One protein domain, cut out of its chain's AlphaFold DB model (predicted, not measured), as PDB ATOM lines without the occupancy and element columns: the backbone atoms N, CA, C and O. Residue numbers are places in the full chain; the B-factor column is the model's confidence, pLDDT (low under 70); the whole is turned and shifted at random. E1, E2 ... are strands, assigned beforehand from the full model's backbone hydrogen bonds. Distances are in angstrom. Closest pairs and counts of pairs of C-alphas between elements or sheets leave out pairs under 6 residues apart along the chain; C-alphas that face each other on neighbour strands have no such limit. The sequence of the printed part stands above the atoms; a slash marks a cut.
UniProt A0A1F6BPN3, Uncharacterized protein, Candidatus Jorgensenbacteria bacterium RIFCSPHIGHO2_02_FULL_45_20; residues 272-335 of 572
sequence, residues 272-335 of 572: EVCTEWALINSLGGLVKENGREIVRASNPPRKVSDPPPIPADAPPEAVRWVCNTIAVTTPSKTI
ATOM      1  N   GLU A 272      -3.237 -28.414  11.473       84.69
ATOM      2  CA  GLU A 272      -2.137 -29.167  12.060       84.69
ATOM      3  C   GLU A 272      -0.830 -28.409  11.817       84.69
ATOM      4  O   GLU A 272      -0.412 -28.171  10.678       84.69
ATOM      5  N   VAL A 273      -0.193 -27.998  12.909       90.94
ATOM      6  CA  VAL A 273       1.115 -27.349  12.892       90.94
ATOM      7  C   VAL A 273       2.132 -28.263  13.547       90.94
ATOM      8  O   VAL A 273       1.890 -28.891  14.576       90.94
ATOM      9  N   CYS A 274       3.302 -28.346  12.939       90.94
ATOM     10  CA  CYS A 274       4.407 -29.077  13.506       90.94
ATOM     11  C   CYS A 274       5.132 -28.206  14.535       90.94
ATOM     12  O   CYS A 274       5.594 -27.104  14.219       90.94
ATOM     13  N   THR A 275       5.230 -28.706  15.764       89.94
ATOM     14  CA  THR A 275       5.950 -28.040  16.863       89.94
ATOM     15  C   THR A 275       7.393 -28.502  16.958       89.94
ATOM     16  O   THR A 275       8.266 -27.706  17.293       89.94
ATOM     17  N   GLU A 276       7.671 -29.743  16.562       90.56
ATOM     18  CA  GLU A 276       9.011 -30.321  16.558       90.56
ATOM     19  C   GLU A 276       9.254 -31.109  15.278       90.56
ATOM     20  O   GLU A 276       8.465 -31.984  14.924       90.56
ATOM     21  N   TRP A 277      10.364 -30.832  14.602       89.56
ATOM     22  CA  TRP A 277      10.802 -31.575  13.425       89.56
ATOM     23  C   TRP A 277      11.997 -32.445  13.768       89.56
ATOM     24  O   TRP A 277      12.941 -31.972  14.401       89.56
ATOM     25  N   ALA A 278      11.979 -33.686  13.297       91.62
ATOM     26  CA  ALA A 278      13.102 -34.605  13.378       91.62
ATOM     27  C   ALA A 278      13.673 -34.866  11.982       91.62
ATOM     28  O   ALA A 278      12.934 -35.019  11.002       91.62
ATOM     29  N   LEU A 279      14.999 -34.884  11.884       90.06
ATOM     30  CA  LEU A 279      15.698 -35.162  10.636       90.06
ATOM     31  C   LEU A 279      15.869 -36.675  10.481       90.06
ATOM     32  O   LEU A 279      16.373 -37.334  11.394       90.06
ATOM     33  N   ILE A 280      15.469 -37.226   9.334       90.12
ATOM     34  CA  ILE A 280      15.616 -38.658   9.053       90.12
ATOM     35  C   ILE A 280      16.489 -38.925   7.832       90.12
ATOM     36  O   ILE A 280      16.580 -38.113   6.903       90.12
ATOM     37  N   ASN A 281      17.123 -40.095   7.842       89.50
ATOM     38  CA  ASN A 281      17.904 -40.586   6.719       89.50
ATOM     39  C   ASN A 281      17.027 -41.262   5.650       89.50
ATOM     40  O   ASN A 281      15.813 -41.415   5.809       89.50
ATOM     41  N   SER A 282      17.649 -41.688   4.550       85.75
ATOM     42  CA  SER A 282      16.984 -42.409   3.449       85.75
ATOM     43  C   SER A 282      16.302 -43.714   3.877       85.75
ATOM     44  O   SER A 282      15.382 -44.166   3.201       85.75
ATOM     45  N   LEU A 283      16.732 -44.307   4.993       87.31
ATOM     46  CA  LEU A 283      16.201 -45.550   5.554       87.31
ATOM     47  C   LEU A 283      15.101 -45.310   6.606       87.31
ATOM     48  O   LEU A 283      14.597 -46.267   7.186       87.31
ATOM     49  N   GLY A 284      14.728 -44.052   6.869       84.75
ATOM     50  CA  GLY A 284      13.718 -43.690   7.868       84.75
ATOM     51  C   GLY A 284      14.219 -43.655   9.315       84.75
ATOM     52  O   GLY A 284      13.422 -43.435  10.222       84.75
ATOM     53  N   GLY A 285      15.520 -43.844   9.548       88.50
ATOM     54  CA  GLY A 285      16.133 -43.716  10.869       88.50
ATOM     55  C   GLY A 285      16.365 -42.255  11.258       88.50
ATOM     56  O   GLY A 285      16.712 -41.429  10.411       88.50
ATOM     57  N   LEU A 286      16.203 -41.943  12.547       84.44
ATOM     58  CA  LEU A 286      16.509 -40.626  13.111       84.44
ATOM     59  C   LEU A 286      18.012 -40.334  12.995       84.44
ATOM     60  O   LEU A 286      18.845 -41.132  13.434       84.44
ATOM     61  N   VAL A 287      18.357 -39.184  12.418       86.00
ATOM     62  CA  VAL A 287      19.747 -38.733  12.306       86.00
ATOM     63  C   VAL A 287      20.215 -38.243  13.674       86.00
ATOM     64  O   VAL A 287      19.551 -37.424  14.317       86.00
ATOM     65  N   LYS A 288      21.369 -38.747  14.123       84.44
ATOM     66  CA  LYS A 288      21.985 -38.364  15.394       84.44
ATOM     67  C   LYS A 288      23.272 -37.589  15.154       84.44
ATOM     68  O   LYS A 288      24.155 -38.063  14.448       84.44
ATOM     69  N   GLU A 289      23.406 -36.447  15.810       80.12
ATOM     70  CA  GLU A 289      24.640 -35.674  15.887       80.12
ATOM     71  C   GLU A 289      25.214 -35.825  17.302       80.12
ATOM     72  O   GLU A 289      24.522 -35.596  18.296       80.12
ATOM     73  N   ASN A 290      26.463 -36.283  17.426       82.19
ATOM     74  CA  ASN A 290      27.105 -36.554  18.723       82.19
ATOM     75  C   ASN A 290      26.284 -37.484  19.650       82.19
ATOM     76  O   ASN A 290      26.278 -37.327  20.870       82.19
ATOM     77  N   GLY A 291      25.554 -38.443  19.069       81.69
ATOM     78  CA  GLY A 291      24.705 -39.391  19.802       81.69
ATOM     79  C   GLY A 291      23.338 -38.848  20.238       81.69
ATOM     80  O   GLY A 291      22.564 -39.600  20.831       81.69
ATOM     81  N   ARG A 292      23.007 -37.588  19.925       81.62
ATOM     82  CA  ARG A 292      21.694 -36.975  20.182       81.62
ATOM     83  C   ARG A 292      20.914 -36.802  18.886       81.62
ATOM     84  O   ARG A 292      21.491 -36.463  17.862       81.62
ATOM     85  N   GLU A 293      19.611 -37.045  18.929       82.81
ATOM     86  CA  GLU A 293      18.725 -36.873  17.774       82.81
ATOM     87  C   GLU A 293      18.643 -35.398  17.381       82.81
ATOM     88  O   GLU A 293      18.488 -34.525  18.239       82.81
ATOM     89  N   ILE A 294      18.760 -35.118  16.082       78.25
ATOM     90  CA  ILE A 294      18.616 -33.758  15.559       78.25
ATOM     91  C   ILE A 294      17.120 -33.432  15.514       78.25
ATOM     92  O   ILE A 294      16.440 -33.664  14.510       78.25
ATOM     93  N   VAL A 295      16.612 -32.900  16.626       81.19
ATOM     94  CA  VAL A 295      15.245 -32.385  16.753       81.19
ATOM     95  C   VAL A 295      15.298 -30.860  16.804       81.19
ATOM     96  O   VAL A 295      16.044 -30.278  17.593       81.19
ATOM     97  N   ARG A 296      14.511 -30.192  15.956       78.69
ATOM     98  CA  ARG A 296      14.344 -28.734  15.984       78.69
ATOM     99  C   ARG A 296      12.912 -28.367  16.325       78.69
ATOM    100  O   ARG A 296      11.989 -28.650  15.561       78.69
ATOM    101  N   ALA A 297      12.753 -27.649  17.432       76.62
ATOM    102  CA  ALA A 297      11.515 -26.949  17.725       76.62
ATOM    103  C   ALA A 297      11.246 -25.892  16.637       76.62
ATOM    104  O   ALA A 297      12.129 -25.110  16.275       76.62
ATOM    105  N   SER A 298      10.025 -25.867  16.109       71.56
ATOM    106  CA  SER A 298       9.542 -24.777  15.262       71.56
ATOM    107  C   SER A 298       8.956 -23.692  16.140       71.56
ATOM    108  O   SER A 298       7.871 -23.856  16.692       71.56
ATOM    109  N   ASN A 299       9.668 -22.574  16.255       77.25
ATOM    110  CA  ASN A 299       9.126 -21.370  16.860       77.25
ATOM    111  C   ASN A 299       9.271 -20.191  15.876       77.25
ATOM    112  O   ASN A 299      10.401 -19.764  15.626       77.25
ATOM    113  N   PRO A 300       8.172 -19.692  15.272       79.19
ATOM    114  CA  PRO A 300       6.785 -20.134  15.464       79.19
ATOM    115  C   PRO A 300       6.506 -21.532  14.869       79.19
ATOM    116  O   PRO A 300       7.235 -21.959  13.963       79.19
ATOM    117  N   PRO A 301       5.458 -22.241  15.343       80.12
ATOM    118  CA  PRO A 301       4.997 -23.493  14.742       80.12
ATOM    119  C   PRO A 301       4.744 -23.314  13.241       80.12
ATOM    120  O   PRO A 301       4.152 -22.317  12.821       80.12
ATOM    121  N   ARG A 302       5.203 -24.267  12.423       83.69
ATOM    122  CA  ARG A 302       5.035 -24.236  10.959       83.69
ATOM    123  C   ARG A 302       3.982 -25.247  10.531       83.69
ATOM    124  O   ARG A 302       3.807 -26.265  11.195       83.69
ATOM    125  N   LYS A 303       3.301 -25.001   9.411       86.06
ATOM    126  CA  LYS A 303       2.419 -26.013   8.809       86.06
ATOM    127  C   LYS A 303       3.227 -27.272   8.497       86.06
ATOM    128  O   LYS A 303       4.387 -27.175   8.105       86.06
ATOM    129  N   VAL A 304       2.614 -28.447   8.636       85.94
ATOM    130  CA  VAL A 304       3.264 -29.736   8.318       85.94
ATOM    131  C   VAL A 304       3.693 -29.814   6.840       85.94
ATOM    132  O   VAL A 304       4.625 -30.536   6.504       85.94
ATOM    133  N   SER A 305       3.073 -29.028   5.955       84.69
ATOM    134  CA  SER A 305       3.478 -28.898   4.549       84.69
ATOM    135  C   SER A 305       4.771 -28.102   4.334       84.69
ATOM    136  O   SER A 305       5.369 -28.213   3.266       84.69
ATOM    137  N   ASP A 306       5.207 -27.318   5.326       88.25
ATOM    138  CA  ASP A 306       6.232 -26.284   5.169       88.25
ATOM    139  C   ASP A 306       7.417 -26.538   6.130       88.25
ATOM    140  O   ASP A 306       7.625 -25.775   7.088       88.25
ATOM    141  N   PRO A 307       8.200 -27.619   5.923       88.06
ATOM    142  CA  PRO A 307       9.330 -27.950   6.784       88.06
ATOM    143  C   PRO A 307      10.384 -26.833   6.808       88.06
ATOM    144  O   PRO A 307      10.545 -26.089   5.835       88.06
ATOM    145  N   PRO A 308      11.144 -26.701   7.910       86.62
ATOM    146  CA  PRO A 308      12.273 -25.785   7.951       86.62
ATOM    147  C   PRO A 308      13.330 -26.182   6.904       86.62
ATOM    148  O   PRO A 308      13.473 -27.365   6.581       86.62
ATOM    149  N   PRO A 309      14.109 -25.220   6.379       86.94
ATOM    150  CA  PRO A 309      15.208 -25.539   5.477       86.94
ATOM    151  C   PRO A 309      16.206 -26.483   6.160       86.94
ATOM    152  O   PRO A 309      16.494 -26.354   7.355       86.94
ATOM    153  N   ILE A 310      16.712 -27.456   5.398       84.38
ATOM    154  CA  ILE A 310      17.734 -28.391   5.874       84.38
ATOM    155  C   ILE A 310      19.012 -27.587   6.184       84.38
ATOM    156  O   ILE A 310      19.404 -26.746   5.370       84.38
ATOM    157  N   PRO A 311      19.642 -27.784   7.356       82.00
ATOM    158  CA  PRO A 311      20.876 -27.092   7.716       82.00
ATOM    159  C   PRO A 311      21.988 -27.402   6.707       82.00
ATOM    160  O   PRO A 311      22.113 -28.541   6.265       82.00
ATOM    161  N   ALA A 312      22.802 -26.410   6.340       84.25
ATOM    162  CA  ALA A 312      23.895 -26.608   5.379       84.25
ATOM    163  C   ALA A 312      24.989 -27.564   5.900       84.25
ATOM    164  O   ALA A 312      25.747 -28.129   5.119       84.25
ATOM    165  N   ASP A 313      25.054 -27.725   7.218       81.69
ATOM    166  CA  ASP A 313      25.926 -28.616   7.978       81.69
ATOM    167  C   ASP A 313      25.306 -29.997   8.249       81.69
ATOM    168  O   ASP A 313      25.945 -30.838   8.882       81.69
ATOM    169  N   ALA A 314      24.085 -30.266   7.769       80.88
ATOM    170  CA  ALA A 314      23.475 -31.578   7.929       80.88
ATOM    171  C   ALA A 314      24.327 -32.661   7.239       80.88
ATOM    172  O   ALA A 314      24.820 -32.445   6.126       80.88
ATOM    173  N   PRO A 315      24.498 -33.841   7.865       80.00
ATOM    174  CA  PRO A 315      25.253 -34.927   7.258       80.00
ATOM    175  C   PRO A 315      24.620 -35.320   5.913       80.00
ATOM    176  O   PRO A 315      23.397 -35.249   5.776       80.00
ATOM    177  N   PRO A 316      25.407 -35.792   4.930       80.44
ATOM    178  CA  PRO A 316      24.909 -36.138   3.590       80.44
ATOM    179  C   PRO A 316      23.849 -37.254   3.600       80.44
ATOM    180  O   PRO A 316      23.166 -37.487   2.608       80.44
ATOM    181  N   GLU A 317      23.713 -37.945   4.729       78.81
ATOM    182  CA  GLU A 317      22.728 -38.986   4.996       78.81
ATOM    183  C   GLU A 317      21.329 -38.431   5.306       78.81
ATOM    184  O   GLU A 317      20.358 -39.185   5.263       78.81
ATOM    185  N   ALA A 318      21.212 -37.145   5.654       72.44
ATOM    186  CA  ALA A 318      19.956 -36.499   6.004       72.44
ATOM    187  C   ALA A 318      19.146 -36.161   4.749       72.44
ATOM    188  O   ALA A 318      19.539 -35.318   3.946       72.44
ATOM    189  N   VAL A 319      17.988 -36.804   4.596       77.81
ATOM    190  CA  VAL A 319      17.207 -36.715   3.353       77.81
ATOM    191  C   VAL A 319      15.987 -35.827   3.512       77.81
ATOM    192  O   VAL A 319      15.628 -35.103   2.583       77.81
ATOM    193  N   ARG A 320      15.320 -35.877   4.669       88.81
ATOM    194  CA  ARG A 320      14.090 -35.108   4.874       88.81
ATOM    195  C   ARG A 320      13.780 -34.847   6.340       88.81
ATOM    196  O   ARG A 320      14.131 -35.633   7.218       88.81
ATOM    197  N   TRP A 321      13.046 -33.766   6.571       89.19
ATOM    198  CA  TRP A 321      12.374 -33.509   7.837       89.19
ATOM    199  C   TRP A 321      11.075 -34.312   7.924       89.19
ATOM    200  O   TRP A 321      10.330 -34.412   6.949       89.19
ATOM    201  N   VAL A 322      10.796 -34.860   9.101       92.06
ATOM    202  CA  VAL A 322       9.501 -35.440   9.464       92.06
ATOM    203  C   VAL A 322       9.001 -34.723  10.707       92.06
ATOM    204  O   VAL A 322       9.787 -34.368  11.587       92.06
ATOM    205  N   CYS A 323       7.698 -34.473  10.768       92.25
ATOM    206  CA  CYS A 323       7.115 -33.885  11.958       92.25
ATOM    207  C   CYS A 323       7.132 -34.903  13.103       92.25
ATOM    208  O   CYS A 323       6.502 -35.952  13.004       92.25
ATOM    209  N   ASN A 324       7.868 -34.591  14.166       90.19
ATOM    210  CA  ASN A 324       7.970 -35.418  15.364       90.19
ATOM    211  C   ASN A 324       6.774 -35.194  16.295       90.19
ATOM    212  O   ASN A 324       6.261 -36.127  16.904       90.19
ATOM    213  N   THR A 325       6.308 -33.946  16.396       89.12
ATOM    214  CA  THR A 325       5.192 -33.580  17.277       89.12
ATOM    215  C   THR A 325       4.237 -32.627  16.572       89.12
ATOM    216  O   THR A 325       4.573 -31.475  16.276       89.12
ATOM    217  N   ILE A 326       3.024 -33.119  16.321       88.56
ATOM    218  CA  ILE A 326       1.933 -32.363  15.705       88.56
ATOM    219  C   ILE A 326       1.103 -31.721  16.817       88.56
ATOM    220  O   ILE A 326       0.585 -32.411  17.693       88.56
ATOM    221  N   ALA A 327       0.952 -30.401  16.764       86.19
ATOM    222  CA  ALA A 327      -0.025 -29.680  17.562       86.19
ATOM    223  C   ALA A 327      -1.176 -29.227  16.665       86.19
ATOM    224  O   ALA A 327      -0.978 -28.747  15.551       86.19
ATOM    225  N   VAL A 328      -2.398 -29.352  17.168       82.56
ATOM    226  CA  VAL A 328      -3.580 -28.849  16.471       82.56
ATOM    227  C   VAL A 328      -3.865 -27.432  16.947       82.56
ATOM    228  O   VAL A 328      -4.151 -27.204  18.128       82.56
ATOM    229  N   THR A 329      -3.773 -26.475  16.029       77.00
ATOM    230  CA  THR A 329      -4.159 -25.083  16.257       77.00
ATOM    231  C   THR A 329      -5.462 -24.807  15.531       77.00
ATOM    232  O   THR A 329      -5.529 -24.850  14.304       77.00
ATOM    233  N   THR A 330      -6.510 -24.511  16.288       73.75
ATOM    234  CA  THR A 330      -7.736 -23.925  15.752       73.75
ATOM    235  C   THR A 330      -7.674 -22.412  15.985       73.75
ATOM    236  O   THR A 330      -7.258 -21.991  17.069       73.75
ATOM    237  N   PRO A 331      -8.073 -21.565  15.018       54.16
ATOM    238  CA  PRO A 331      -8.112 -20.108  15.203       54.16
ATOM    239  C   PRO A 331      -8.887 -19.681  16.464       54.16
ATOM    240  O   PRO A 331      -8.519 -18.717  17.139       54.16
ATOM    241  N   SER A 332      -9.909 -20.461  16.834       45.84
ATOM    242  CA  SER A 332     -10.734 -20.252  18.027       45.84
ATOM    243  C   SER A 332     -10.074 -20.640  19.348       45.84
ATOM    244  O   SER A 332     -10.597 -20.244  20.381       45.84
ATOM    245  N   LYS A 333      -8.940 -21.354  19.381       46.19
ATOM    246  CA  LYS A 333      -8.273 -21.724  20.647       46.19
ATOM    247  C   LYS A 333      -7.851 -20.492  21.462       46.19
ATOM    248  O   LYS A 333      -7.914 -20.499  22.681       46.19
ATOM    249  N   THR A 334      -7.557 -19.384  20.781       51.75
ATOM    250  CA  THR A 334      -7.270 -18.073  21.390       51.75
ATOM    251  C   THR A 334      -8.487 -17.404  22.049       51.75
ATOM    252  O   THR A 334      -8.319 -16.477  22.833       51.75
ATOM    253  N   ILE A 335      -9.707 -17.864  21.744       40.16
ATOM    254  CA  ILE A 335     -10.983 -17.345  22.273       40.16
ATOM    255  C   ILE A 335     -11.664 -18.398  23.186       40.16
ATOM    256  O   ILE A 335     -12.344 -18.046  24.148       40.16
TER     257      ILE A 335
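This is residues 272 to 335 of the 572 residues of an uncharacterized protein of Candidatus Jorgensenbacteria bacterium RIFCSPHIGHO2_02_FULL_45_20 (UniProt A0A1F6BPN3). A narrow, twisted sheet of three antiparallel strands forms a long ribbon, with E1 in the middle between E2 and E3. A loop of residues 282 to 294 joins E1 to E2, residues 304 to 317 run back along the length of the ribbon from E2 to E3, and a tail of residues 330 to 335 extends one end. The printed part has 64 residues, with no named helix and three named strands, E1, E2 and E3 along the chain; the sheet's order is E2, E1, E3. The class is all strand, though under half of the residues, 31 of 64, are in named elements. The whole is only just loose, close to compact, with a radius of gyration of the C-alphas of 13.1 A and spans of 44 by 20 by 20 A.

E1, residues 272 to 281, begins at C-alpha 272 (-2.137, -29.167, 12.060), bends by 77 degrees at residue 275 and is 23.7 A long. E2, residues 295 to 303, bends by 101 degrees at residue 300 and is 16.4 A long. E3, residues 318 to 329, is 28.6 A long, bends by 53 degrees at residue 325 and ends at C-alpha 329 (-4.159, -25.083, 16.257).

E1 is the inner strand. E1 and E2 form a hairpin, antiparallel at 143 degrees, with N 277 and O 296 within hydrogen-bond range at 2.9 A. E1 and E3 are antiparallel at 161 degrees; N 275 and O 325 are 2.9 A apart. Edge strands E2 and E3 are only just apart, closest 8.0 A. Residues 288 to 289 pair antiparallel with residues 292 to 293.

The C-alphas of Pro 316 and Ile 335, the two farthest apart, are 44.6 A apart. The printed part has no cut, and both links are long. The mean pLDDT of the printed part is 81.4, and residues 331 to 335 are under 70.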